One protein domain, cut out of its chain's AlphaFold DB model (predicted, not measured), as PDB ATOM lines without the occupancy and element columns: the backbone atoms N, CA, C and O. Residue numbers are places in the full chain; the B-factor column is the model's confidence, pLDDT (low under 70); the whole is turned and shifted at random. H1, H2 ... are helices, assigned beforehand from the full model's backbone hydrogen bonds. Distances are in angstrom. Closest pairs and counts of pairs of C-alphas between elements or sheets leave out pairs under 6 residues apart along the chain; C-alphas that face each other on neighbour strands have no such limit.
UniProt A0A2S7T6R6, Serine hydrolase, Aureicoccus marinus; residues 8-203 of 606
ATOM      1  N   ARG A   8      11.909 -16.333 -31.229       97.75
ATOM      2  CA  ARG A   8      12.197 -15.608 -32.474       97.75
ATOM      3  C   ARG A   8      12.734 -16.491 -33.591       97.75
ATOM      4  O   ARG A   8      12.729 -16.080 -34.746       97.75
ATOM      5  N   LYS A   9      13.130 -17.732 -33.287       97.62
ATOM      6  CA  LYS A   9      13.385 -18.752 -34.313       97.62
ATOM      7  C   LYS A   9      12.124 -19.071 -35.126       97.62
ATOM      8  O   LYS A   9      12.229 -19.431 -36.295       97.62
ATOM      9  N   PHE A  10      10.953 -18.953 -34.504       97.69
ATOM     10  CA  PHE A  10       9.655 -19.247 -35.110       97.69
ATOM     11  C   PHE A  10       8.891 -17.963 -35.463       97.69
ATOM     12  O   PHE A  10       8.215 -17.925 -36.487       97.69
ATOM     13  N   LEU A  11       9.039 -16.915 -34.645       97.69
ATOM     14  CA  LEU A  11       8.364 -15.619 -34.782       97.69
ATOM     15  C   LEU A  11       9.391 -14.463 -34.781       97.69
ATOM     16  O   LEU A  11       9.556 -13.787 -33.765       97.69
ATOM     17  N   PRO A  12      10.133 -14.239 -35.882       97.12
ATOM     18  CA  PRO A  12      11.269 -13.307 -35.913       97.12
ATOM     19  C   PRO A  12      10.893 -11.823 -35.772       97.12
ATOM     20  O   PRO A  12      11.762 -11.009 -35.471       97.12
ATOM     21  N   SER A  13       9.625 -11.464 -35.987       96.31
ATOM     22  CA  SER A  13       9.107 -10.095 -35.845       96.31
ATOM     23  C   SER A  13       8.906  -9.663 -34.389       96.31
ATOM     24  O   SER A  13       8.780  -8.474 -34.117       96.31
ATOM     25  N   ILE A  14       8.898 -10.604 -33.443       96.00
ATOM     26  CA  ILE A  14       8.556 -10.346 -32.046       96.00
ATOM     27  C   ILE A  14       9.793  -9.867 -31.278       96.00
ATOM     28  O   ILE A  14      10.763 -10.610 -31.129       96.00
ATOM     29  N   TYR A  15       9.759  -8.630 -30.767       95.88
ATOM     30  CA  TYR A  15      10.847  -7.999 -30.001       95.88
ATOM     31  C   TYR A  15      12.241  -8.114 -30.670       95.88
ATOM     32  O   TYR A  15      13.198  -8.613 -30.059       95.88
ATOM     33  N   PRO A  16      12.418  -7.633 -31.918       94.56
ATOM     34  CA  PRO A  16      13.654  -7.835 -32.682       94.56
ATOM     35  C   PRO A  16      14.858  -7.076 -32.101       94.56
ATOM     36  O   PRO A  16      16.003  -7.421 -32.382       94.56
ATOM     37  N   LYS A  17      14.615  -6.038 -31.286       93.50
ATOM     38  CA  LYS A  17      15.651  -5.206 -30.647       93.50
ATOM     39  C   LYS A  17      16.120  -5.736 -29.283       93.50
ATOM     40  O   LYS A  17      17.163  -5.301 -28.797       93.50
ATOM     41  N   VAL A  18      15.371  -6.653 -28.666       96.12
ATOM     42  CA  VAL A  18      15.697  -7.230 -27.351       96.12
ATOM     43  C   VAL A  18      16.877  -8.189 -27.496       96.12
ATOM     44  O   VAL A  18      16.894  -9.021 -28.398       96.12
ATOM     45  N   LYS A  19      17.889  -8.095 -26.629       96.19
ATOM     46  CA  LYS A  19      19.109  -8.922 -26.753       96.19
ATOM     47  C   LYS A  19      18.983 -10.251 -26.020       96.19
ATOM     48  O   LYS A  19      19.585 -11.245 -26.417       96.19
ATOM     49  N   GLU A  20      18.210 -10.260 -24.949       96.69
ATOM     50  CA  GLU A  20      17.941 -11.402 -24.098       96.69
ATOM     51  C   GLU A  20      17.198 -12.492 -24.870       96.69
ATOM     52  O   GLU A  20      16.314 -12.209 -25.678       96.69
ATOM     53  N   THR A  21      17.529 -13.755 -24.608       97.19
ATOM     54  CA  THR A  21      16.828 -14.900 -25.199       97.19
ATOM     55  C   THR A  21      15.445 -15.068 -24.573       97.19
ATOM     56  O   THR A  21      15.318 -15.313 -23.370       97.19
ATOM     57  N   ILE A  22      14.400 -15.021 -25.400       98.06
ATOM     58  CA  ILE A  22      13.021 -15.267 -24.965       98.06
ATOM     59  C   ILE A  22      12.675 -16.720 -25.290       98.06
ATOM     60  O   ILE A  22      12.240 -17.044 -26.389       98.06
ATOM     61  N   LYS A  23      12.914 -17.624 -24.342       98.06
ATOM     62  CA  LYS A  23      12.703 -19.062 -24.534       98.06
ATOM     63  C   LYS A  23      11.221 -19.430 -24.565       98.06
ATOM     64  O   LYS A  23      10.425 -18.836 -23.839       98.06
ATOM     65  N   LEU A  24      10.861 -20.492 -25.287       97.94
ATOM     66  CA  LEU A  24       9.494 -21.038 -25.273       97.94
ATOM     67  C   LEU A  24       9.014 -21.405 -23.856       97.94
ATOM     68  O   LEU A  24       7.858 -21.148 -23.515       97.94
ATOM     69  N   ARG A  25       9.901 -21.922 -22.987       97.31
ATOM     70  CA  ARG A  25       9.562 -22.171 -21.572       97.31
ATOM     71  C   ARG A  25       9.141 -20.908 -20.819       97.31
ATOM     72  O   ARG A  25       8.334 -21.005 -19.901       97.31
ATOM     73  N   HIS A  26       9.661 -19.738 -21.198       98.00
ATOM     74  CA  HIS A  26       9.291 -18.483 -20.550       98.00
ATOM     75  C   HIS A  26       7.851 -18.072 -20.882       98.00
ATOM     76  O   HIS A  26       7.186 -17.483 -20.035       98.00
ATOM     77  N   LEU A  27       7.352 -18.398 -22.083       97.88
ATOM     78  CA  LEU A  27       5.950 -18.164 -22.449       97.88
ATOM     79  C   LEU A  27       5.021 -19.078 -21.646       97.88
ATOM     80  O   LEU A  27       4.098 -18.602 -20.995       97.88
ATOM     81  N   LEU A  28       5.322 -20.382 -21.629       96.88
ATOM     82  CA  LEU A  28       4.522 -21.384 -20.915       96.88
ATOM     83  C   LEU A  28       4.422 -21.106 -19.412       96.88
ATOM     84  O   LEU A  28       3.407 -21.447 -18.800       96.88
ATOM     85  N   ASN A  29       5.471 -20.516 -18.830       95.94
ATOM     86  CA  ASN A  29       5.553 -20.269 -17.398       95.94
ATOM     87  C   ASN A  29       5.322 -18.821 -16.961       95.94
ATOM     88  O   ASN A  29       5.569 -18.498 -15.799       95.94
ATOM     89  N   HIS A  30       4.872 -17.952 -17.872       97.06
ATOM     90  CA  HIS A  30       4.613 -16.539 -17.577       97.06
ATOM     91  C   HIS A  30       5.836 -15.796 -17.016       97.06
ATOM     92  O   HIS A  30       5.719 -14.952 -16.130       97.06
ATOM     93  N   THR A  31       7.032 -16.113 -17.515       96.44
ATOM     94  CA  THR A  31       8.297 -15.471 -17.114       96.44
ATOM     95  C   THR A  31       8.993 -14.753 -18.269       96.44
ATOM     96  O   THR A  31      10.165 -14.408 -18.169       96.44
ATOM     97  N   SER A  32       8.305 -14.514 -19.385       97.19
ATOM     98  CA  SER A  32       8.910 -13.957 -20.604       97.19
ATOM     99  C   SER A  32       9.238 -12.469 -20.541       97.19
ATOM    100  O   SER A  32      10.084 -12.018 -21.305       97.19
ATOM    101  N   GLY A  33       8.558 -11.707 -19.683       95.50
ATOM    102  CA  GLY A  33       8.600 -10.245 -19.718       95.50
ATOM    103  C   GLY A  33       7.787  -9.628 -20.862       95.50
ATOM    104  O   GLY A  33       7.778  -8.407 -20.998       95.50
ATOM    105  N   ILE A  34       7.091 -10.429 -21.679       97.56
ATOM    106  CA  ILE A  34       6.217  -9.921 -22.744       97.56
ATOM    107  C   ILE A  34       4.962  -9.304 -22.124       97.56
ATOM    108  O   ILE A  34       4.269  -9.940 -21.323       97.56
ATOM    109  N   ARG A  35       4.672  -8.066 -22.528       96.75
ATOM    110  CA  ARG A  35       3.538  -7.273 -22.043       96.75
ATOM    111  C   ARG A  35       2.202  -7.891 -22.489       96.75
ATOM    112  O   ARG A  35       2.078  -8.380 -23.613       96.75
ATOM    113  N   ASP A  36       1.214  -7.892 -21.594       97.00
ATOM    114  CA  ASP A  36      -0.114  -8.471 -21.851       97.00
ATOM    115  C   ASP A  36      -0.946  -7.589 -22.795       97.00
ATOM    116  O   ASP A  36      -1.081  -6.383 -22.580       97.00
ATOM    117  N   ILE A  37      -1.516  -8.202 -23.831       95.69
ATOM    118  CA  ILE A  37      -2.225  -7.511 -24.910       95.69
ATOM    119  C   ILE A  37      -3.464  -6.757 -24.422       95.69
ATOM    120  O   ILE A  37      -3.744  -5.659 -24.897       95.69
ATOM    121  N   TYR A  38      -4.188  -7.294 -23.441       93.81
ATOM    122  CA  TYR A  38      -5.422  -6.679 -22.960       93.81
ATOM    123  C   TYR A  38      -5.150  -5.405 -22.170       93.81
ATOM    124  O   TYR A  38      -5.896  -4.428 -22.280       93.81
ATOM    125  N   ASP A  39      -4.058  -5.402 -21.410       93.75
ATOM    126  CA  ASP A  39      -3.613  -4.233 -20.666       93.75
ATOM    127  C   ASP A  39      -3.033  -3.179 -21.646       93.75
ATOM    128  O   ASP A  39      -3.331  -1.996 -21.496       93.75
ATOM    129  N   LEU A  40      -2.323  -3.579 -22.720       95.62
ATOM    130  CA  LEU A  40      -1.871  -2.658 -23.787       95.62
ATOM    131  C   LEU A  40      -3.048  -1.961 -24.493       95.62
ATOM    132  O   LEU A  40      -3.053  -0.741 -24.647       95.62
ATOM    133  N   LEU A  41      -4.068  -2.733 -24.871       93.62
ATOM    134  CA  LEU A  41      -5.300  -2.232 -25.483       93.62
ATOM    135  C   LEU A  41      -6.076  -1.281 -24.567       93.62
ATOM    136  O   LEU A  41      -6.685  -0.314 -25.029       93.62
ATOM    137  N   SER A  42      -6.057  -1.551 -23.260       90.62
ATOM    138  CA  SER A  42      -6.712  -0.699 -22.266       90.62
ATOM    139  C   SER A  42      -6.034   0.667 -22.172       90.62
ATOM    140  O   SER A  42      -6.739   1.670 -22.142       90.62
ATOM    141  N   ILE A  43      -4.696   0.729 -22.251       91.50
ATOM    142  CA  ILE A  43      -3.950   2.002 -22.294       91.50
ATOM    143  C   ILE A  43      -4.308   2.821 -23.544       91.50
ATOM    144  O   ILE A  43      -4.347   4.044 -23.492       91.50
ATOM    145  N   GLN A  44      -4.596   2.168 -24.673       90.25
ATOM    146  CA  GLN A  44      -5.062   2.842 -25.893       90.25
ATOM    147  C   GLN A  44      -6.546   3.253 -25.835       90.25
ATOM    148  O   GLN A  44      -7.071   3.746 -26.837       90.25
ATOM    149  N   ASN A  45      -7.238   2.984 -24.718       87.31
ATOM    150  CA  ASN A  45      -8.685   3.147 -24.543       87.31
ATOM    151  C   ASN A  45      -9.509   2.408 -25.610       87.31
ATOM    152  O   ASN A  45     -10.581   2.824 -26.057       87.31
ATOM    153  N   LYS A  46      -8.983   1.254 -26.024       89.81
ATOM    154  CA  LYS A  46      -9.606   0.322 -26.960       89.81
ATOM    155  C   LYS A  46      -9.682  -1.055 -26.307       89.81
ATOM    156  O   LYS A  46      -9.102  -2.004 -26.825       89.81
ATOM    157  N   PRO A  47     -10.362  -1.214 -25.159       89.25
ATOM    158  CA  PRO A  47     -10.400  -2.505 -24.487       89.25
ATOM    159  C   PRO A  47     -10.989  -3.569 -25.420       89.25
ATOM    160  O   PRO A  47     -11.968  -3.315 -26.123       89.25
ATOM    161  N   TRP A  48     -10.394  -4.763 -25.409       87.94
ATOM    162  CA  TRP A  48     -10.696  -5.857 -26.346       87.94
ATOM    163  C   TRP A  48     -12.195  -6.158 -26.490       87.94
ATOM    164  O   TRP A  48     -12.688  -6.377 -27.588       87.94
ATOM    165  N   TRP A  49     -12.953  -6.083 -25.398       83.88
ATOM    166  CA  TRP A  49     -14.379  -6.407 -25.387       83.88
ATOM    167  C   TRP A  49     -15.287  -5.377 -26.074       83.88
ATOM    168  O   TRP A  49     -16.474  -5.642 -26.260       83.88
ATOM    169  N   LYS A  50     -14.768  -4.200 -26.440       87.00
ATOM    170  CA  LYS A  50     -15.484  -3.209 -27.263       87.00
ATOM    171  C   LYS A  50     -15.129  -3.307 -28.748       87.00
ATOM    172  O   LYS A  50     -15.723  -2.592 -29.553       87.00
ATOM    173  N   GLN A  51     -14.157  -4.141 -29.108       88.44
ATOM    174  CA  GLN A  51     -13.621  -4.205 -30.460       88.44
ATOM    175  C   GLN A  51     -14.298  -5.328 -31.243       88.44
ATOM    176  O   GLN A  51     -14.019  -6.507 -31.049       88.44
ATOM    177  N   VAL A  52     -15.224  -4.944 -32.119       90.56
ATOM    178  CA  VAL A  52     -15.910  -5.882 -33.011       90.56
ATOM    179  C   VAL A  52     -14.911  -6.436 -34.019       90.56
ATOM    180  O   VAL A  52     -14.328  -5.663 -34.775       90.56
ATOM    181  N   GLY A  53     -14.761  -7.758 -34.055       89.06
ATOM    182  CA  GLY A  53     -13.899  -8.434 -35.019       89.06
ATOM    183  C   GLY A  53     -12.439  -8.557 -34.606       89.06
ATOM    184  O   GLY A  53     -11.683  -9.104 -35.390       89.06
ATOM    185  N   PHE A  54     -12.059  -8.114 -33.401       91.88
ATOM    186  CA  PHE A  54     -10.670  -8.201 -32.943       91.88
ATOM    187  C   PHE A  54     -10.183  -9.656 -32.922       91.88
ATOM    188  O   PHE A  54     -10.801 -10.512 -32.270       91.88
ATOM    189  N   ASP A  55      -9.093  -9.920 -33.635       92.56
ATOM    190  CA  ASP A  55      -8.536 -11.250 -33.870       92.56
ATOM    191  C   ASP A  55      -7.040 -11.342 -33.507       92.56
ATOM    192  O   ASP A  55      -6.473 -10.478 -32.828       92.56
ATOM    193  N   VAL A  56      -6.418 -12.471 -33.854       93.25
ATOM    194  CA  VAL A  56      -5.018 -12.746 -33.512       93.25
ATOM    195  C   VAL A  56      -4.069 -11.899 -34.356       93.25
ATOM    196  O   VAL A  56      -3.035 -11.481 -33.841       93.25
ATOM    197  N   GLU A  57      -4.409 -11.594 -35.602       93.88
ATOM    198  CA  GLU A  57      -3.642 -10.720 -36.483       93.88
ATOM    199  C   GLU A  57      -3.560  -9.295 -35.919       93.88
ATOM    200  O   GLU A  57      -2.457  -8.748 -35.803       93.88
ATOM    201  N   ASP A  58      -4.687  -8.733 -35.472       94.88
ATOM    202  CA  ASP A  58      -4.729  -7.427 -34.803       94.88
ATOM    203  C   ASP A  58      -3.875  -7.420 -33.522       94.88
ATOM    204  O   ASP A  58      -3.120  -6.480 -33.242       94.88
ATOM    205  N   ALA A  59      -3.976  -8.489 -32.721       95.44
ATOM    206  CA  ALA A  59      -3.172  -8.648 -31.514       95.44
ATOM    207  C   ALA A  59      -1.673  -8.716 -31.842       95.44
ATOM    208  O   ALA A  59      -0.868  -8.052 -31.184       95.44
ATOM    209  N   MET A  60      -1.295  -9.478 -32.871       96.50
ATOM    210  CA  MET A  60       0.087  -9.612 -33.324       96.50
ATOM    211  C   MET A  60       0.657  -8.274 -33.794       96.50
ATOM    212  O   MET A  60       1.771  -7.944 -33.392       96.50
ATOM    213  N   GLU A  61      -0.100  -7.455 -34.532       95.88
ATOM    214  CA  GLU A  61       0.360  -6.124 -34.959       95.88
ATOM    215  C   GLU A  61       0.753  -5.243 -33.757       95.88
ATOM    216  O   GLU A  61       1.766  -4.537 -33.781       95.88
ATOM    217  N   LEU A  62      -0.023  -5.292 -32.671       96.12
ATOM    218  CA  LEU A  62       0.275  -4.530 -31.458       96.12
ATOM    219  C   LEU A  62       1.471  -5.103 -30.678       96.12
ATOM    220  O   LEU A  62       2.273  -4.331 -30.144       96.12
ATOM    221  N   VAL A  63       1.625  -6.431 -30.628       96.88
ATOM    222  CA  VAL A  63       2.795  -7.080 -30.004       96.88
ATOM    223  C   VAL A  63       4.076  -6.770 -30.782       96.88
ATOM    224  O   VAL A  63       5.099  -6.471 -30.171       96.88
ATOM    225  N   GLU A  64       4.030  -6.789 -32.114       96.69
ATOM    226  CA  GLU A  64       5.179  -6.510 -32.988       96.69
ATOM    227  C   GLU A  64       5.678  -5.061 -32.886       96.69
ATOM    228  O   GLU A  64       6.859  -4.795 -33.113       96.69
ATOM    229  N   LYS A  65       4.811  -4.121 -32.486       96.06
ATOM    230  CA  LYS A  65       5.194  -2.727 -32.195       96.06
ATOM    231  C   LYS A  65       5.938  -2.559 -30.870       96.06
ATOM    232  O   LYS A  65       6.513  -1.493 -30.646       96.06
ATOM    233  N   GLN A  66       5.922  -3.562 -29.990       96.00
ATOM    234  CA  GLN A  66       6.611  -3.467 -28.707       96.00
ATOM    235  C   GLN A  66       8.130  -3.619 -28.887       96.00
ATOM    236  O   GLN A  66       8.620  -4.530 -29.555       96.00
ATOM    237  N   GLU A  67       8.894  -2.737 -28.251       94.25
ATOM    238  CA  GLU A  67      10.352  -2.662 -28.373       94.25
ATOM    239  C   GLU A  67      11.085  -3.159 -27.124       94.25
ATOM    240  O   GLU A  67      12.199  -3.673 -27.233       94.25
ATOM    241  N   GLU A  68      10.466  -3.039 -25.947       94.81
ATOM    242  CA  GLU A  68      11.076  -3.384 -24.660       94.81
ATOM    243  C   GLU A  68      10.217  -4.374 -23.858       94.81
ATOM    244  O   GLU A  68       8.986  -4.294 -23.831       94.81
ATOM    245  N   LEU A  69      10.873  -5.294 -23.144       95.50
ATOM    246  CA  LEU A  69      10.201  -6.189 -22.203       95.50
ATOM    247  C   LEU A  69       9.843  -5.453 -20.904       95.50
ATOM    248  O   LEU A  69      10.501  -4.502 -20.490       95.50
ATOM    249  N   ALA A  70       8.820  -5.948 -20.213       93.12
ATOM    250  CA  ALA A  70       8.477  -5.528 -18.859       93.12
ATOM    251  C   ALA A  70       9.631  -5.785 -17.868       93.12
ATOM    252  O   ALA A  70       9.847  -4.998 -16.946       93.12
ATOM    253  N   PHE A  71      10.355  -6.893 -18.056       91.88
ATOM    254  CA  PHE A  71      11.486  -7.343 -17.245       91.88
ATOM    255  C   PHE A  71      12.296  -8.407 -18.006       91.88
ATOM    256  O   PHE A  71      11.822  -8.973 -18.990       91.88
ATOM    257  N   THR A  72      13.509  -8.702 -17.535       94.19
ATOM    258  CA  THR A  72      14.379  -9.738 -18.112       94.19
ATOM    259  C   THR A  72      13.709 -11.123 -18.077       94.19
ATOM    260  O   THR A  72      13.204 -11.515 -17.021       94.19
ATOM    261  N   PRO A  73      13.721 -11.903 -19.175       96.69
ATOM    262  CA  PRO A  73      13.113 -13.231 -19.192       96.69
ATOM    263  C   PRO A  73      13.675 -14.156 -18.096       96.69
ATOM    264  O   PRO A  73      14.881 -14.189 -17.864       96.69
ATOM    265  N   GLY A  74      12.801 -14.902 -17.419       93.88
ATOM    266  CA  GLY A  74      13.134 -15.774 -16.286       93.88
ATOM    267  C   GLY A  74      13.183 -15.071 -14.923       93.88
ATOM    268  O   GLY A  74      13.217 -15.747 -13.900       93.88
ATOM    269  N   PHE A  75      13.136 -13.733 -14.870       89.94
ATOM    270  CA  PHE A  75      13.320 -12.987 -13.617       89.94
ATOM    271  C   PHE A  75      12.188 -13.188 -12.602       89.94
ATOM    272  O   PHE A  75      12.440 -13.358 -11.410       89.94
ATOM    273  N   LYS A  76      10.931 -13.143 -13.055       88.69
ATOM    274  CA  LYS A  76       9.751 -13.310 -12.197       88.69
ATOM    275  C   LYS A  76       8.559 -13.851 -12.974       88.69
ATOM    276  O   LYS A  76       8.509 -13.752 -14.197       88.69
ATOM    277  N   TYR A  77       7.572 -14.334 -12.229       91.88
ATOM    278  CA  TYR A  77       6.241 -14.637 -12.743       91.88
ATOM    279  C   TYR A  77       5.426 -13.351 -12.957       91.88
ATOM    280  O   TYR A  77       5.325 -12.503 -12.068       91.88
ATOM    281  N   THR A  78       4.813 -13.199 -14.126       91.94
ATOM    282  CA  THR A  78       3.751 -12.224 -14.413       91.94
ATOM    283  C   THR A  78       2.865 -12.814 -15.502       91.94
ATOM    284  O   THR A  78       3.310 -12.957 -16.638       91.94
ATOM    285  N   TYR A  79       1.630 -13.174 -15.136       94.50
ATOM    286  CA  TYR A  79       0.663 -13.788 -16.050       94.50
ATOM    287  C   TYR A  79       0.532 -12.973 -17.343       94.50
ATOM    288  O   TYR A  79       0.370 -11.756 -17.276       94.50
ATOM    289  N   SER A  80       0.604 -13.631 -18.498       95.75
ATOM    290  CA  SER A  80       0.553 -12.976 -19.806       95.75
ATOM    291  C   SER A  80      -0.223 -13.830 -20.801       95.75
ATOM    292  O   SER A  80       0.235 -14.892 -21.230       95.75
ATOM    293  N   ASN A  81      -1.391 -13.337 -21.204       97.00
ATOM    294  CA  ASN A  81      -2.195 -13.940 -22.264       97.00
ATOM    295  C   ASN A  81      -1.459 -13.898 -23.601       97.00
ATOM    296  O   ASN A  81      -1.462 -14.880 -24.340       97.00
ATOM    297  N   THR A  82      -0.723 -12.812 -23.860       98.00
ATOM    298  CA  THR A  82       0.144 -12.688 -25.035       98.00
ATOM    299  C   THR A  82       1.085 -13.880 -25.171       98.00
ATOM    300  O   THR A  82       1.305 -14.370 -26.272       98.00
ATOM    301  N   GLY A  83       1.622 -14.389 -24.056       97.94
ATOM    302  CA  GLY A  83       2.490 -15.563 -24.074       97.94
ATOM    303  C   GLY A  83       1.811 -16.804 -24.660       97.94
ATOM    304  O   GLY A  83       2.417 -17.499 -25.472       97.94
ATOM    305  N   TYR A  84       0.552 -17.056 -24.293       97.88
ATOM    306  CA  TYR A  84      -0.220 -18.200 -24.788       97.88
ATOM    307  C   TYR A  84      -0.741 -17.989 -26.210       97.88
ATOM    308  O   TYR A  84      -0.729 -18.938 -26.993       97.88
ATOM    309  N   LEU A  85      -1.080 -16.755 -26.582       97.31
ATOM    310  CA  LEU A  85      -1.377 -16.392 -27.969       97.31
ATOM    311  C   LEU A  85      -0.162 -16.650 -28.876       97.31
ATOM    312  O   LEU A  85      -0.283 -17.309 -29.902       97.31
ATOM    313  N   LEU A  86       1.045 -16.242 -28.476       98.31
ATOM    314  CA  LEU A  86       2.261 -16.520 -29.251       98.31
ATOM    315  C   LEU A  86       2.557 -18.024 -29.364       98.31
ATOM    316  O   LEU A  86       3.090 -18.473 -30.379       98.31
ATOM    317  N   LEU A  87       2.209 -18.824 -28.351       98.06
ATOM    318  CA  LEU A  87       2.372 -20.276 -28.415       98.06
ATOM    319  C   LEU A  87       1.476 -20.920 -29.481       98.06
ATOM    320  O   LEU A  87       1.917 -21.893 -30.094       98.06
ATOM    321  N   THR A  88       0.278 -20.388 -29.755       97.62
ATOM    322  CA  THR A  88      -0.555 -20.894 -30.863       97.62
ATOM    323  C   THR A  88       0.147 -20.675 -32.195       97.62
ATOM    324  O   THR A  88       0.319 -21.621 -32.958       97.62
ATOM    325  N   GLN A  89       0.694 -19.476 -32.401       97.88
ATOM    326  CA  GLN A  89       1.443 -19.114 -33.602       97.88
ATOM    327  C   GLN A  89       2.694 -19.988 -33.779       97.88
ATOM    328  O   GLN A  89       2.990 -20.459 -34.878       97.88
ATOM    329  N   VAL A  90       3.416 -20.288 -32.694       98.25
ATOM    330  CA  VAL A  90       4.547 -21.233 -32.723       98.25
ATOM    331  C   VAL A  90       4.090 -22.640 -33.129       98.25
ATOM    332  O   VAL A  90       4.757 -23.284 -33.942       98.25
ATOM    333  N   ILE A  91       2.963 -23.125 -32.596       97.62
ATOM    334  CA  ILE A  91       2.406 -24.439 -32.954       97.62
ATOM    335  C   ILE A  91       2.075 -24.493 -34.446       97.62
ATOM    336  O   ILE A  91       2.432 -25.476 -35.098       97.62
ATOM    337  N   GLU A  92       1.467 -23.451 -35.013       97.19
ATOM    338  CA  GLU A  92       1.174 -23.394 -36.450       97.19
ATOM    339  C   GLU A  92       2.452 -23.432 -37.289       97.19
ATOM    340  O   GLU A  92       2.565 -24.237 -38.215       97.19
ATOM    341  N   LYS A  93       3.468 -22.636 -36.924       97.25
ATOM    342  CA  LYS A  93       4.756 -22.624 -37.640       97.25
ATOM    343  C   LYS A  93       5.459 -23.977 -37.623       97.25
ATOM    344  O   LYS A  93       6.093 -24.341 -38.610       97.25
ATOM    345  N   ILE A  94       5.372 -24.713 -36.518       96.62
ATOM    346  CA  ILE A  94       6.051 -26.006 -36.371       96.62
ATOM    347  C   ILE A  94       5.255 -27.138 -37.017       96.62
ATOM    348  O   ILE A  94       5.842 -28.019 -37.643       96.62
ATOM    349  N   SER A  95       3.936 -27.145 -36.839       96.81
ATOM    350  CA  SER A  95       3.068 -28.215 -37.338       96.81
ATOM    351  C   SER A  95       2.730 -28.073 -38.823       96.81
ATOM    352  O   SER A  95       2.387 -29.072 -39.456       96.81
ATOM    353  N   GLY A  96       2.801 -26.853 -39.366       97.12
ATOM    354  CA  GLY A  96       2.302 -26.519 -40.699       97.12
ATOM    355  C   GLY A  96       0.777 -26.594 -40.818       97.12
ATOM    356  O   GLY A  96       0.266 -26.651 -41.935       97.12
ATOM    357  N   GLN A  97       0.057 -26.649 -39.693       97.44
ATOM    358  CA  GLN A  97      -1.401 -26.745 -39.623       97.44
ATOM    359  C   GLN A  97      -1.981 -25.506 -38.942       97.44
ATOM    360  O   GLN A  97      -1.350 -24.946 -38.051       97.44
ATOM    361  N   ASP A  98      -3.198 -25.134 -39.338       95.50
ATOM    362  CA  ASP A  98      -4.025 -24.170 -38.608       95.50
ATOM    363  C   ASP A  98      -4.255 -24.654 -37.165       95.50
ATOM    364  O   ASP A  98      -4.521 -25.838 -36.920       95.50
ATOM    365  N   PHE A  99      -4.139 -23.743 -36.198       97.25
ATOM    366  CA  PHE A  99      -4.185 -24.069 -34.775       97.25
ATOM    367  C   PHE A  99      -5.537 -24.644 -34.353       97.25
ATOM    368  O   PHE A  99      -5.588 -25.540 -33.503       97.25
ATOM    369  N   HIS A 100      -6.639 -24.170 -34.935       96.19
ATOM    370  CA  HIS A 100      -7.971 -24.667 -34.603       96.19
ATOM    371  C   HIS A 100      -8.125 -26.122 -35.046       96.19
ATOM    372  O   HIS A 100      -8.581 -26.955 -34.267       96.19
ATOM    373  N   ASP A 101      -7.692 -26.450 -36.265       96.44
ATOM    374  CA  ASP A 101      -7.765 -27.819 -36.780       96.44
ATOM    375  C   ASP A 101      -6.814 -28.750 -36.007       96.44
ATOM    376  O   ASP A 101      -7.200 -29.856 -35.614       96.44
ATOM    377  N   TYR A 102      -5.601 -28.274 -35.699       97.38
ATOM    378  CA  TYR A 102      -4.622 -28.999 -34.887       97.38
ATOM    379  C   TYR A 102      -5.157 -29.313 -33.479       97.38
ATOM    380  O   TYR A 102      -5.112 -30.462 -33.023       97.38
ATOM    381  N   SER A 103      -5.687 -28.304 -32.783       97.12
ATOM    382  CA  SER A 103      -6.202 -28.437 -31.414       97.12
ATOM    383  C   SER A 103      -7.491 -29.260 -31.356       97.12
ATOM    384  O   SER A 103      -7.617 -30.141 -30.505       97.12
ATOM    385  N   LYS A 104      -8.415 -29.075 -32.305       96.81
ATOM    386  CA  LYS A 104      -9.632 -29.888 -32.416       96.81
ATOM    387  C   LYS A 104      -9.309 -31.366 -32.612       96.81
ATOM    388  O   LYS A 104      -9.863 -32.214 -31.912       96.81
ATOM    389  N   ALA A 105      -8.359 -31.687 -33.493       97.38
ATOM    390  CA  ALA A 105      -7.908 -33.063 -33.687       97.38
ATOM    391  C   ALA A 105      -7.274 -33.654 -32.413       97.38
ATOM    392  O   ALA A 105      -7.420 -34.850 -32.146       97.38
ATOM    393  N   PHE A 106      -6.579 -32.841 -31.611       95.31
ATOM    394  CA  PHE A 106      -6.049 -33.260 -30.313       95.31
ATOM    395  C   PHE A 106      -7.166 -33.610 -29.315       95.31
ATOM    396  O   PHE A 106      -7.134 -34.696 -28.731       95.31
ATOM    397  N   PHE A 107      -8.187 -32.760 -29.170       97.25
ATOM    398  CA  PHE A 107      -9.327 -33.018 -28.278       97.25
ATOM    399  C   PHE A 107     -10.153 -34.235 -28.712       97.25
ATOM    400  O   PHE A 107     -10.456 -35.105 -27.891       97.25
ATOM    401  N   GLN A 108     -10.421 -34.379 -30.011       97.56
ATOM    402  CA  GLN A 108     -11.144 -35.532 -30.558       97.56
ATOM    403  C   GLN A 108     -10.422 -36.859 -30.287       97.56
ATOM    404  O   GLN A 108     -11.061 -37.845 -29.919       97.56
ATOM    405  N   LYS A 109      -9.084 -36.894 -30.377       95.06
ATOM    406  CA  LYS A 109      -8.287 -38.086 -30.024       95.06
ATOM    407  C   LYS A 109      -8.417 -38.482 -28.551       95.06
ATOM    408  O   LYS A 109      -8.232 -39.653 -28.230       95.06
ATOM    409  N   MET A 110      -8.737 -37.537 -27.666       93.69
ATOM    410  CA  MET A 110      -9.009 -37.800 -26.247       93.69
ATOM    411  C   MET A 110     -10.483 -38.127 -25.964       93.69
ATOM    412  O   MET A 110     -10.826 -38.396 -24.818       93.69
ATOM    413  N   GLY A 111     -11.350 -38.118 -26.981       96.75
ATOM    414  CA  GLY A 111     -12.791 -38.337 -26.831       96.75
ATOM    415  C   GLY A 111     -13.592 -37.075 -26.491       96.75
ATOM    416  O   GLY A 111     -14.776 -37.183 -26.189       96.75
ATOM    417  N   MET A 112     -12.980 -35.890 -26.562       98.06
ATOM    418  CA  MET A 112     -13.626 -34.600 -26.305       98.06
ATOM    419  C   MET A 112     -14.152 -33.999 -27.616       98.06
ATOM    420  O   MET A 112     -13.527 -33.133 -28.226       98.06
ATOM    421  N   ASN A 113     -15.276 -34.521 -28.107       96.44
ATOM    422  CA  ASN A 113     -15.797 -34.189 -29.439       96.44
ATOM    423  C   ASN A 113     -16.544 -32.846 -29.517       96.44
ATOM    424  O   ASN A 113     -16.833 -32.385 -30.620       96.44
ATOM    425  N   ASN A 114     -16.856 -32.226 -28.377       96.06
ATOM    426  CA  ASN A 114     -17.566 -30.950 -28.258       96.06
ATOM    427  C   ASN A 114     -16.657 -29.870 -27.650       96.06
ATOM    428  O   ASN A 114     -17.125 -28.998 -26.916       96.06
ATOM    429  N   THR A 115     -15.354 -29.974 -27.914       96.69
ATOM    430  CA  THR A 115     -14.335 -29.054 -27.413       96.69
ATOM    431  C   THR A 115     -13.526 -28.471 -28.563       96.69
ATOM    432  O   THR A 115     -12.875 -29.210 -29.303       96.69
ATOM    433  N   GLU A 116     -13.561 -27.148 -28.723       94.75
ATOM    434  CA  GLU A 116     -12.810 -26.449 -29.769       94.75
ATOM    435  C   GLU A 116     -12.599 -24.959 -29.463       94.75
ATOM    436  O   GLU A 116     -13.369 -24.335 -28.727       94.75
ATOM    437  N   PHE A 117     -11.547 -24.388 -30.052       94.38
ATOM    438  CA  PHE A 117     -11.421 -22.940 -30.206       94.38
ATOM    439  C   PHE A 117     -12.235 -22.504 -31.430       94.38
ATOM    440  O   PHE A 117     -12.216 -23.173 -32.466       94.38
ATOM    441  N   LEU A 118     -12.960 -21.393 -31.324       88.06
ATOM    442  CA  LEU A 118     -13.841 -20.935 -32.399       88.06
ATOM    443  C   LEU A 118     -13.071 -20.117 -33.436       88.06
ATOM    444  O   LEU A 118     -12.572 -19.048 -33.112       88.06
ATOM    445  N   LYS A 119     -13.092 -20.552 -34.705       85.69
ATOM    446  CA  LYS A 119     -12.527 -19.778 -35.832       85.69
ATOM    447  C   LYS A 119     -13.215 -18.428 -36.043       85.69
ATOM    448  O   LYS A 119     -12.626 -17.497 -36.576       85.69
ATOM    449  N   ASN A 120     -14.503 -18.346 -35.715       86.00
ATOM    450  CA  ASN A 120     -15.297 -17.142 -35.903       86.00
ATOM    451  C   ASN A 120     -16.381 -17.067 -34.821       86.00
ATOM    452  O   ASN A 120     -17.228 -17.960 -34.707       86.00
ATOM    453  N   TYR A 121     -16.363 -15.985 -34.042       85.75
ATOM    454  CA  TYR A 121     -17.279 -15.765 -32.920       85.75
ATOM    455  C   TYR A 121     -18.759 -15.662 -33.327       85.75
ATOM    456  O   TYR A 121     -19.643 -15.879 -32.494       85.75
ATOM    457  N   MET A 122     -19.042 -15.354 -34.598       88.88
ATOM    458  CA  MET A 122     -20.394 -15.217 -35.146       88.88
ATOM    459  C   MET A 122     -21.034 -16.552 -35.536       88.88
ATOM    460  O   MET A 122     -22.216 -16.582 -35.882       88.88
ATOM    461  N   LEU A 123     -20.283 -17.657 -35.509       88.00
ATOM    462  CA  LEU A 123     -20.838 -18.964 -35.838       88.00
ATOM    463  C   LEU A 123     -21.927 -19.366 -34.833       88.00
ATOM    464  O   LEU A 123     -21.795 -19.208 -33.614       88.00
ATOM    465  N   VAL A 124     -23.016 -19.921 -35.364       87.94
ATOM    466  CA  VAL A 124     -24.100 -20.479 -34.555       87.94
ATOM    467  C   VAL A 124     -23.632 -21.807 -33.972       87.94
ATOM    468  O   VAL A 124     -23.373 -22.757 -34.707       87.94
ATOM    469  N   ILE A 125     -23.552 -21.872 -32.644       88.19
ATOM    470  CA  ILE A 125     -23.128 -23.067 -31.908       88.19
ATOM    471  C   ILE A 125     -24.354 -23.657 -31.209       88.19
ATOM    472  O   ILE A 125     -24.914 -23.005 -30.317       88.19
ATOM    473  N   PRO A 126     -24.796 -24.868 -31.593       88.44
ATOM    474  CA  PRO A 126     -25.912 -25.535 -30.938       88.44
ATOM    475  C   PRO A 126     -25.667 -25.705 -29.435       88.44
ATOM    476  O   PRO A 126     -24.571 -26.069 -29.019       88.44
ATOM    477  N   ASN A 127     -26.698 -25.469 -28.621       89.75
ATOM    478  CA  ASN A 127     -26.656 -25.629 -27.160       89.75
ATOM    479  C   ASN A 127     -25.578 -24.794 -26.437       89.75
ATOM    480  O   ASN A 127     -25.220 -25.104 -25.300       89.75
ATOM    481  N   LYS A 128     -25.070 -23.719 -27.057       91.62
ATOM    482  CA  LYS A 128     -24.169 -22.775 -26.386       91.62
ATOM    483  C   LYS A 128     -24.916 -22.026 -25.282       91.62
ATOM    484  O   LYS A 128     -25.925 -21.373 -25.542       91.62
ATOM    485  N   ALA A 129     -24.393 -22.075 -24.059       93.62
ATOM    486  CA  ALA A 129     -24.899 -21.262 -22.960       93.62
ATOM    487  C   ALA A 129     -24.668 -19.773 -23.259       93.62
ATOM    488  O   ALA A 129     -23.547 -19.392 -23.575       93.62
ATOM    489  N   VAL A 130     -25.695 -18.929 -23.156       93.38
ATOM    490  CA  VAL A 130     -25.569 -17.477 -23.382       93.38
ATOM    491  C   VAL A 130     -24.984 -16.817 -22.129       93.38
ATOM    492  O   VAL A 130     -25.559 -17.009 -21.056       93.38
ATOM    493  N   PRO A 131     -23.865 -16.079 -22.204       94.81
ATOM    494  CA  PRO A 131     -23.268 -15.450 -21.035       94.81
ATOM    495  C   PRO A 131     -24.020 -14.176 -20.659       94.81
ATOM    496  O   PRO A 131     -24.478 -13.432 -21.526       94.81
ATOM    497  N   TYR A 132     -24.153 -13.918 -19.361       94.81
ATOM    498  CA  TYR A 132     -24.912 -12.785 -18.848       94.81
ATOM    499  C   TYR A 132     -24.272 -12.168 -17.600       94.81
ATOM    500  O   TYR A 132     -23.613 -12.840 -16.809       94.81
ATOM    501  N   VAL A 133     -24.473 -10.864 -17.409       94.12
ATOM    502  CA  VAL A 133     -23.880 -10.084 -16.311       94.12
ATOM    503  C   VAL A 133     -24.774  -8.904 -15.905       94.12
ATOM    504  O   VAL A 133     -25.534  -8.362 -16.711       94.12
ATOM    505  N   LYS A 134     -24.688  -8.496 -14.638       93.12
ATOM    506  CA  LYS A 134     -25.241  -7.262 -14.070       93.12
ATOM    507  C   LYS A 134     -24.141  -6.227 -13.869       93.12
ATOM    508  O   LYS A 134     -23.223  -6.426 -13.072       93.12
ATOM    509  N   TRP A 135     -24.298  -5.083 -14.524       86.69
ATOM    510  CA  TRP A 135     -23.422  -3.916 -14.388       86.69
ATOM    511  C   TRP A 135     -23.906  -3.000 -13.257       86.69
ATOM    512  O   TRP A 135     -24.482  -1.943 -13.505       86.69
ATOM    513  N   GLY A 136     -23.752  -3.459 -12.015       85.88
ATOM    514  CA  GLY A 136     -24.215  -2.779 -10.799       85.88
ATOM    515  C   GLY A 136     -25.348  -3.525 -10.091       85.88
ATOM    516  O   GLY A 136     -26.134  -4.228 -10.725       85.88
ATOM    517  N   GLN A 137     -25.436  -3.376  -8.762       83.00
ATOM    518  CA  GLN A 137     -26.360  -4.164  -7.927       83.00
ATOM    519  C   GLN A 137     -27.831  -4.030  -8.356       83.00
ATOM    520  O   GLN A 137     -28.561  -5.021  -8.360       83.00
ATOM    521  N   ASN A 138     -28.237  -2.831  -8.789       89.81
ATOM    522  CA  ASN A 138     -29.615  -2.514  -9.179       89.81
ATOM    523  C   ASN A 138     -29.868  -2.589 -10.697       89.81
ATOM    524  O   ASN A 138     -30.951  -2.234 -11.158       89.81
ATOM    525  N   SER A 139     -28.890  -3.039 -11.487       90.44
ATOM    526  CA  SER A 139     -29.030  -3.168 -12.941       90.44
ATOM    527  C   SER A 139     -29.747  -4.471 -13.328       90.44
ATOM    528  O   SER A 139     -29.606  -5.483 -12.631       90.44
ATOM    529  N   PRO A 140     -30.496  -4.503 -14.450       94.00
ATOM    530  CA  PRO A 140     -31.016  -5.754 -14.993       94.00
ATOM    531  C   PRO A 140     -29.868  -6.649 -15.483       94.00
ATOM    532  O   PRO A 140     -28.786  -6.161 -15.825       94.00
ATOM    533  N   TRP A 141     -30.118  -7.959 -15.538       94.25
ATOM    534  CA  TRP A 141     -29.229  -8.894 -16.226       94.25
ATOM    535  C   TRP A 141     -29.193  -8.564 -17.718       94.25
ATOM    536  O   TRP A 141     -30.236  -8.314 -18.323       94.25
ATOM    537  N   LYS A 142     -27.997  -8.558 -18.302       94.25
ATOM    538  CA  LYS A 142     -27.783  -8.333 -19.730       94.25
ATOM    539  C   LYS A 142     -26.937  -9.458 -20.290       94.25
ATOM    540  O   LYS A 142     -26.006  -9.906 -19.625       94.25
ATOM    541  N   GLU A 143     -27.248  -9.879 -21.506       93.88
ATOM    542  CA  GLU A 143     -26.360 -10.756 -22.259       93.88
ATOM    543  C   GLU A 143     -25.033 -10.045 -22.524       93.88
ATOM    544  O   GLU A 143     -24.990  -8.828 -22.739       93.88
ATOM    545  N   TYR A 144     -23.949 -10.810 -22.494       90.88
ATOM    546  CA  TYR A 144     -22.634 -10.336 -22.878       90.88
ATOM    547  C   TYR A 144     -22.347 -10.778 -24.320       90.88
ATOM    548  O   TYR A 144     -22.197 -11.976 -24.574       90.88
ATOM    549  N   PRO A 145     -22.271  -9.855 -25.291       87.56
ATOM    550  CA  PRO A 145     -21.930 -10.230 -26.652       87.56
ATOM    551  C   PRO A 145     -20.441 -10.586 -26.733       87.56
ATOM    552  O   PRO A 145     -19.577  -9.777 -26.404       87.56
ATOM    553  N   MET A 146     -20.137 -11.796 -27.196       85.88
ATOM    554  CA  MET A 146     -18.776 -12.163 -27.594       85.88
ATOM    555  C   MET A 146     -18.496 -11.532 -28.956       85.88
ATOM    556  O   MET A 146     -19.241 -11.787 -29.899       85.88
ATOM    557  N   LEU A 147     -17.465 -10.690 -29.040       88.81
ATOM    558  CA  LEU A 147     -17.181  -9.855 -30.216       88.81
ATOM    559  C   LEU A 147     -15.793 -10.091 -30.829       88.81
ATOM    560  O   LEU A 147     -15.436  -9.402 -31.781       88.81
ATOM    561  N   THR A 148     -15.019 -11.037 -30.295       88.31
ATOM    562  CA  THR A 148     -13.615 -11.260 -30.659       88.31
ATOM    563  C   THR A 148     -13.368 -12.707 -31.075       88.31
ATOM    564  O   THR A 148     -14.012 -13.624 -30.562       88.31
ATOM    565  N   SER A 149     -12.414 -12.902 -31.986       89.69
ATOM    566  CA  SER A 149     -11.954 -14.209 -32.481       89.69
ATOM    567  C   SER A 149     -10.563 -14.562 -31.939       89.69
ATOM    568  O   SER A 149      -9.773 -15.206 -32.622       89.69
ATOM    569  N   LEU A 150     -10.228 -14.116 -30.725       91.94
ATOM    570  CA  LEU A 150      -8.986 -14.520 -30.062       91.94
ATOM    571  C   LEU A 150      -9.054 -15.987 -29.627       91.94
ATOM    572  O   LEU A 150     -10.129 -16.514 -29.344       91.94
ATOM    573  N   TYR A 151      -7.895 -16.636 -29.548       93.44
ATOM    574  CA  TYR A 151      -7.772 -18.030 -29.132       93.44
ATOM    575  C   TYR A 151      -6.389 -18.334 -28.545       93.44
ATOM    576  O   TYR A 151      -5.397 -17.661 -28.823       93.44
ATOM    577  N   GLY A 152      -6.320 -19.415 -27.762       92.50
ATOM    578  CA  GLY A 152      -5.086 -19.946 -27.178       92.50
ATOM    579  C   GLY A 152      -4.889 -19.587 -25.712       92.50
ATOM    580  O   GLY A 152      -4.691 -20.474 -24.886       92.50
ATOM    581  N   ASP A 153      -4.971 -18.301 -25.387       92.81
ATOM    582  CA  ASP A 153      -4.925 -17.765 -24.021       92.81
ATOM    583  C   ASP A 153      -6.246 -17.953 -23.253       92.81
ATOM    584  O   ASP A 153      -6.261 -18.041 -22.025       92.81
ATOM    585  N   GLY A 154      -7.346 -18.060 -23.996       91.69
ATOM    586  CA  GLY A 154      -8.702 -18.316 -23.524       91.69
ATOM    587  C   GLY A 154      -9.587 -18.795 -24.677       91.69
ATOM    588  O   GLY A 154      -9.093 -19.373 -25.642       91.69
ATOM    589  N   PHE A 155     -10.897 -18.546 -24.599       90.56
ATOM    590  CA  PHE A 155     -11.851 -18.818 -25.694       90.56
ATOM    591  C   PHE A 155     -11.955 -20.290 -26.147       90.56
ATOM    592  O   PHE A 155     -12.436 -20.574 -27.246       90.56
ATOM    593  N   LEU A 156     -11.561 -21.244 -25.298       94.19
ATOM    594  CA  LEU A 156     -11.876 -22.656 -25.506       94.19
ATOM    595  C   LEU A 156     -13.323 -22.919 -25.079       94.19
ATOM    596  O   LEU A 156     -13.677 -22.729 -23.915       94.19
ATOM    597  N   PHE A 157     -14.151 -23.396 -26.003       94.06
ATOM    598  CA  PHE A 157     -15.506 -23.839 -25.695       94.06
ATOM    599  C   PHE A 157     -15.489 -25.342 -25.439       94.06
ATOM    600  O   PHE A 157     -14.837 -26.090 -26.163       94.06
ATOM    601  N   THR A 158     -16.176 -25.783 -24.387       95.88
ATOM    602  CA  THR A 158     -16.219 -27.186 -23.954       95.88
ATOM    603  C   THR A 158     -17.548 -27.495 -23.251       95.88
ATOM    604  O   THR A 158     -18.405 -26.622 -23.091       95.88
ATOM    605  N   THR A 159     -17.733 -28.744 -22.822       96.12
ATOM    606  CA  THR A 159     -18.927 -29.226 -22.115       96.12
ATOM    607  C   THR A 159     -18.539 -29.993 -20.848       96.12
ATOM    608  O   THR A 159     -17.414 -30.476 -20.729       96.12
ATOM    609  N   LEU A 160     -19.468 -30.155 -19.891       95.06
ATOM    610  CA  LEU A 160     -19.198 -30.951 -18.680       95.06
ATOM    611  C   LEU A 160     -18.796 -32.405 -19.014       95.06
ATOM    612  O   LEU A 160     -17.834 -32.882 -18.414       95.06
ATOM    613  N   PRO A 161     -19.460 -33.119 -19.952       96.50
ATOM    614  CA  PRO A 161     -19.040 -34.468 -20.346       96.50
ATOM    615  C   PRO A 161     -17.622 -34.545 -20.928       96.50
ATOM    616  O   PRO A 161     -16.864 -35.460 -20.593       96.50
ATOM    617  N   ASP A 162     -17.238 -33.583 -21.767       97.81
ATOM    618  CA  ASP A 162     -15.887 -33.530 -22.330       97.81
ATOM    619  C   ASP A 162     -14.851 -33.246 -21.233       97.81
ATOM    620  O   ASP A 162     -13.824 -33.918 -21.169       97.81
ATOM    621  N   MET A 163     -15.141 -32.327 -20.309       96.88
ATOM    622  CA  MET A 163     -14.256 -32.056 -19.172       96.88
ATOM    623  C   MET A 163     -14.133 -33.253 -18.225       96.88
ATOM    624  O   MET A 163     -13.039 -33.542 -17.749       96.88
ATOM    625  N   LEU A 164     -15.205 -34.016 -18.000       95.50
ATOM    626  CA  LEU A 164     -15.125 -35.277 -17.258       95.50
ATOM    627  C   LEU A 164     -14.199 -36.284 -17.961       95.50
ATOM    628  O   LEU A 164     -13.411 -36.969 -17.306       95.50
ATOM    629  N   THR A 165     -14.270 -36.350 -19.293       97.31
ATOM    630  CA  THR A 165     -13.384 -37.186 -20.114       97.31
ATOM    631  C   THR A 165     -11.930 -36.740 -19.968       97.31
ATOM    632  O   THR A 165     -11.062 -37.571 -19.696       97.31
ATOM    633  N   PHE A 166     -11.670 -35.434 -20.063       96.56
ATOM    634  CA  PHE A 166     -10.348 -34.850 -19.853       96.56
ATOM    635  C   PHE A 166      -9.766 -35.234 -18.489       96.56
ATOM    636  O   PHE A 166      -8.659 -35.768 -18.411       96.56
ATOM    637  N   GLU A 167     -10.533 -35.042 -17.412       95.44
ATOM    638  CA  GLU A 167     -10.092 -35.367 -16.055       95.44
ATOM    639  C   GLU A 167      -9.814 -36.862 -15.875       95.44
ATOM    640  O   GLU A 167      -8.795 -37.243 -15.294       95.44
ATOM    641  N   ALA A 168     -10.666 -37.728 -16.427       94.50
ATOM    642  CA  ALA A 168     -10.452 -39.170 -16.385       94.50
ATOM    643  C   ALA A 168      -9.164 -39.586 -17.117       94.50
ATOM    644  O   ALA A 168      -8.440 -40.464 -16.643       94.50
ATOM    645  N   VAL A 169      -8.862 -38.959 -18.258       94.88
ATOM    646  CA  VAL A 169      -7.638 -39.210 -19.033       94.88
ATOM    647  C   VAL A 169      -6.399 -38.729 -18.272       94.88
ATOM    648  O   VAL A 169      -5.422 -39.475 -18.174       94.88
ATOM    649  N   ILE A 170      -6.449 -37.533 -17.674       95.12
ATOM    650  CA  ILE A 170      -5.350 -36.969 -16.877       95.12
ATOM    651  C   ILE A 170      -5.059 -37.832 -15.646       95.12
ATOM    652  O   ILE A 170      -3.909 -38.214 -15.423       95.12
ATOM    653  N   GLN A 171      -6.077 -38.203 -14.867       92.81
ATOM    654  CA  GLN A 171      -5.878 -39.006 -13.654       92.81
ATOM    655  C   GLN A 171      -5.369 -40.425 -13.963       92.81
ATOM    656  O   GLN A 171      -4.618 -41.008 -13.179       92.81
ATOM    657  N   LYS A 172      -5.695 -40.968 -15.143       93.94
ATOM    658  CA  LYS A 172      -5.177 -42.262 -15.620       93.94
ATOM    659  C   LYS A 172      -3.838 -42.160 -16.354       93.94
ATOM    660  O   LYS A 172      -3.301 -43.191 -16.755       93.94
ATOM    661  N   ALA A 173      -3.248 -40.972 -16.505       94.56
ATOM    662  CA  ALA A 173      -2.010 -40.788 -17.265       94.56
ATOM    663  C   ALA A 173      -0.865 -41.687 -16.771       94.56
ATOM    664  O   ALA A 173      -0.147 -42.266 -17.587       94.56
ATOM    665  N   LYS A 174      -0.740 -41.871 -15.447       92.94
ATOM    666  CA  LYS A 174       0.258 -42.772 -14.846       92.94
ATOM    667  C   LYS A 174       0.013 -44.233 -15.218       92.94
ATOM    668  O   LYS A 174       0.951 -44.932 -15.572       92.94
ATOM    669  N   GLN A 175      -1.239 -44.681 -15.152       94.56
ATOM    670  CA  GLN A 175      -1.629 -46.054 -15.493       94.56
ATOM    671  C   GLN A 175      -1.416 -46.340 -16.986       94.56
ATOM    672  O   GLN A 175      -0.996 -47.428 -17.359       94.56
ATOM    673  N   ASN A 176      -1.642 -45.328 -17.824       94.38
ATOM    674  CA  ASN A 176      -1.514 -45.414 -19.275       94.38
ATOM    675  C   ASN A 176      -0.098 -45.089 -19.786       94.38
ATOM    676  O   ASN A 176       0.094 -44.989 -20.995       94.38
ATOM    677  N   ASN A 177       0.883 -44.880 -18.896       94.81
ATOM    678  CA  ASN A 177       2.249 -44.462 -19.241       94.81
ATOM    679  C   ASN A 177       2.318 -43.233 -20.173       94.81
ATOM    680  O   ASN A 177       3.249 -43.096 -20.971       94.81
ATOM    681  N   ASN A 178       1.351 -42.314 -20.080       95.06
ATOM    682  CA  ASN A 178       1.302 -41.127 -20.929       95.06
ATOM    683  C   ASN A 178       2.229 -40.033 -20.377       95.06
ATOM    684  O   ASN A 178       1.831 -39.221 -19.539       95.06
ATOM    685  N   GLN A 179       3.474 -40.018 -20.861       95.31
ATOM    686  CA  GLN A 179       4.515 -39.097 -20.393       95.31
ATOM    687  C   GLN A 179       4.175 -37.624 -20.633       95.31
ATOM    688  O   GLN A 179       4.459 -36.799 -19.771       95.31
ATOM    689  N   LEU A 180       3.523 -37.297 -21.754       93.06
ATOM    690  CA  LEU A 180       3.119 -35.922 -22.059       93.06
ATOM    691  C   LEU A 180       2.158 -35.387 -20.994       93.06
ATOM    692  O   LEU A 180       2.360 -34.303 -20.448       93.06
ATOM    693  N   LEU A 181       1.128 -36.170 -20.666       94.31
ATOM    694  CA  LEU A 181       0.155 -35.769 -19.657       94.31
ATOM    695  C   LEU A 181       0.786 -35.730 -18.268       94.31
ATOM    696  O   LEU A 181       0.559 -34.766 -17.549       94.31
ATOM    697  N   LEU A 182       1.635 -36.694 -17.905       95.06
ATOM    698  CA  LEU A 182       2.366 -36.651 -16.633       95.06
ATOM    699  C   LEU A 182       3.230 -35.390 -16.503       95.06
ATOM    700  O   LEU A 182       3.196 -34.734 -15.464       95.06
ATOM    701  N   GLN A 183       3.956 -35.030 -17.563       95.12
ATOM    702  CA  GLN A 183       4.790 -33.831 -17.607       95.12
ATOM    703  C   GLN A 183       3.956 -32.551 -17.489       95.12
ATOM    704  O   GLN A 183       4.341 -31.646 -16.754       95.12
ATOM    705  N   SER A 184       2.784 -32.495 -18.137       94.50
ATOM    706  CA  SER A 184       1.886 -31.331 -18.073       94.50
ATOM    707  C   SER A 184       1.373 -31.012 -16.662       94.50
ATOM    708  O   SER A 184       0.904 -29.910 -16.418       94.50
ATOM    709  N   GLN A 185       1.461 -31.961 -15.722       95.44
ATOM    710  CA  GLN A 185       1.013 -31.789 -14.333       95.44
ATOM    711  C   GLN A 185       2.143 -31.381 -13.372       95.44
ATOM    712  O   GLN A 185       1.964 -31.408 -12.148       95.44
ATOM    713  N   GLN A 186       3.323 -31.051 -13.899       95.25
ATOM    714  CA  GLN A 186       4.516 -30.718 -13.125       95.25
ATOM    715  C   GLN A 186       5.029 -29.317 -13.458       95.25
ATOM    716  O   GLN A 186       4.659 -28.714 -14.466       95.25
ATOM    717  N   ALA A 187       5.912 -28.806 -12.601       95.94
ATOM    718  CA  ALA A 187       6.645 -27.588 -12.895       95.94
ATOM    719  C   ALA A 187       7.523 -27.780 -14.138       95.94
ATOM    720  O   ALA A 187       8.007 -28.881 -14.423       95.94
ATOM    721  N   ILE A 188       7.729 -26.703 -14.891       95.50
ATOM    722  CA  ILE A 188       8.546 -26.762 -16.102       95.50
ATOM    723  C   ILE A 188      10.020 -26.954 -15.699       95.50
ATOM    724  O   ILE A 188      10.539 -26.161 -14.903       95.50
ATOM    725  N   PRO A 189      10.722 -27.976 -16.233       92.44
ATOM    726  CA  PRO A 189      12.141 -28.177 -15.954       92.44
ATOM    727  C   PRO A 189      12.971 -26.927 -16.268       92.44
ATOM    728  O   PRO A 189      12.676 -26.206 -17.220       92.44
ATOM    729  N   ASN A 190      14.016 -26.684 -15.473       90.31
ATOM    730  CA  ASN A 190      14.916 -25.523 -15.582       90.31
ATOM    731  C   ASN A 190      14.250 -24.150 -15.412       90.31
ATOM    732  O   ASN A 190      14.875 -23.131 -15.702       90.31
ATOM    733  N   SER A 191      12.992 -24.105 -14.975       91.81
ATOM    734  CA  SER A 191      12.318 -22.852 -14.678       91.81
ATOM    735  C   SER A 191      12.703 -22.311 -13.304       91.81
ATOM    736  O   SER A 191      12.798 -23.040 -12.321       91.81
ATOM    737  N   GLU A 192      12.839 -20.999 -13.220       87.25
ATOM    738  CA  GLU A 192      13.068 -20.246 -11.994       87.25
ATOM    739  C   GLU A 192      11.797 -20.209 -11.118       87.25
ATOM    740  O   GLU A 192      11.866 -20.112  -9.894       87.25
ATOM    741  N   VAL A 193      10.624 -20.358 -11.746       90.50
ATOM    742  CA  VAL A 193       9.308 -20.423 -11.095       90.50
ATOM    743  C   VAL A 193       8.798 -21.862 -11.110       90.50
ATOM    744  O   VAL A 193       8.653 -22.456 -12.179       90.50
ATOM    745  N   GLN A 194       8.510 -22.404  -9.924       92.81
ATOM    746  CA  GLN A 194       8.063 -23.792  -9.717       92.81
ATOM    747  C   GLN A 194       6.591 -23.901  -9.277       92.81
ATOM    748  O   GLN A 194       6.042 -24.994  -9.202       92.81
ATOM    749  N   THR A 195       5.938 -22.773  -8.994       92.69
ATOM    750  CA  THR A 195       4.528 -22.699  -8.563       92.69
ATOM    751  C   THR A 195       3.541 -22.611  -9.730       92.69
ATOM    752  O   THR A 195       2.332 -22.539  -9.512       92.69
ATOM    753  N   TYR A 196       4.040 -22.633 -10.965       96.25
ATOM    754  CA  TYR A 196       3.264 -22.693 -12.198       96.25
ATOM    755  C   TYR A 196       3.967 -23.643 -13.183       96.25
ATOM    756  O   TYR A 196       5.182 -23.845 -13.097       96.25
ATOM    757  N   GLY A 197       3.211 -24.263 -14.088       95.44
ATOM    758  CA  GLY A 197       3.759 -25.098 -15.154       95.44
ATOM    759  C   GLY A 197       2.692 -25.554 -16.145       95.44
ATOM    760  O   GLY A 197       1.596 -25.918 -15.738       95.44
ATOM    761  N   TYR A 198       3.011 -25.512 -17.443       95.62
ATOM    762  CA  TYR A 198       2.155 -25.966 -18.557       95.62
ATOM    763  C   TYR A 198       0.676 -25.535 -18.466       95.62
ATOM    764  O   TYR A 198      -0.220 -26.315 -18.778       95.62
ATOM    765  N   GLY A 199       0.412 -24.301 -18.033       95.44
ATOM    766  CA  GLY A 199      -0.951 -23.768 -17.932       95.44
ATOM    767  C   GLY A 199      -1.664 -24.108 -16.626       95.44
ATOM    768  O   GLY A 199      -2.880 -23.987 -16.550       95.44
ATOM    769  N   LEU A 200      -0.940 -24.554 -15.595       97.00
ATOM    770  CA  LEU A 200      -1.491 -24.905 -14.288       97.00
ATOM    771  C   LEU A 200      -0.750 -24.190 -13.162       97.00
ATOM    772  O   LEU A 200       0.477 -24.125 -13.140       97.00
ATOM    773  N   LYS A 201      -1.515 -23.725 -12.176       97.31
ATOM    774  CA  LYS A 201      -1.014 -23.324 -10.859       97.31
ATOM    775  C   LYS A 201      -0.734 -24.588 -10.042       97.31
ATOM    776  O   LYS A 201      -1.541 -25.520 -10.040       97.31
ATOM    777  N   LEU A 202       0.424 -24.627  -9.381       96.00
ATOM    778  CA  LEU A 202       0.978 -25.814  -8.710       96.00
ATOM    779  C   LEU A 202       1.141 -25.636  -7.194       96.00
ATOM    780  O   LEU A 202       1.868 -26.401  -6.565       96.00
ATOM    781  N   PHE A 203       0.524 -24.607  -6.620       91.12
ATOM    782  CA  PHE A 203       0.557 -24.359  -5.184       91.12
ATOM    783  C   PHE A 203      -0.656 -24.974  -4.481       91.12
ATOM    784  O   PHE A 203      -1.681 -25.268  -5.101       91.12
TER     785      PHE A 203
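This is residues 8 to 203 of the 606 residues of the protein "Serine hydrolase" of Aureicoccus marinus (UniProt A0A2S7T6R6). With little regular structure, loops and short helices surround H4, the longest helix; H6 and H7 lie farther out, and residues 135 to 140 stick out. The printed part has 196 residues with seven named helices, H1 to H7, and no named strand: all helix, with 65 residues in named elements. It is compact, radius of gyration of the C-alphas 18.3 A, spanning 50 by 49 by 37 A.

H1, residues 24 to 28, touches residues 83 to 87 of the hub H4, residues 81 to 95; the closest C-alphas, Leu 27 and Gly 83, are 4.6 A apart. H2, residues 37 to 43, only just touches H3, residues 56 to 64, with 3 pairs of C-alphas within 8 A, the closest Ile 37 and Ala 59, 6.8 A. H5, residues 99 to 109, touches residues 88 to 92 of H4, about perpendicular at 81 degrees; the closest C-alphas, Glu 92 and Phe 99, are 5.7 A apart. H6, residues 160 to 171, and H7, residues 179 to 184, are close but not clearly touching, the closest C-alphas, Ile 170 and Leu 181, 6.3 A apart. In the seven helices every O i to N i+4 pair is within hydrogen-bond range.

H1 begins at C-alpha 24 (9.494, -21.038, -25.273); H7 ends at C-alpha 184 (1.886, -31.331, -18.073). H4 is 21.4 A long.

The printed part has no cut; H5 to H6 is a long link of 50 residues. No printed residue is under 70 in pLDDT.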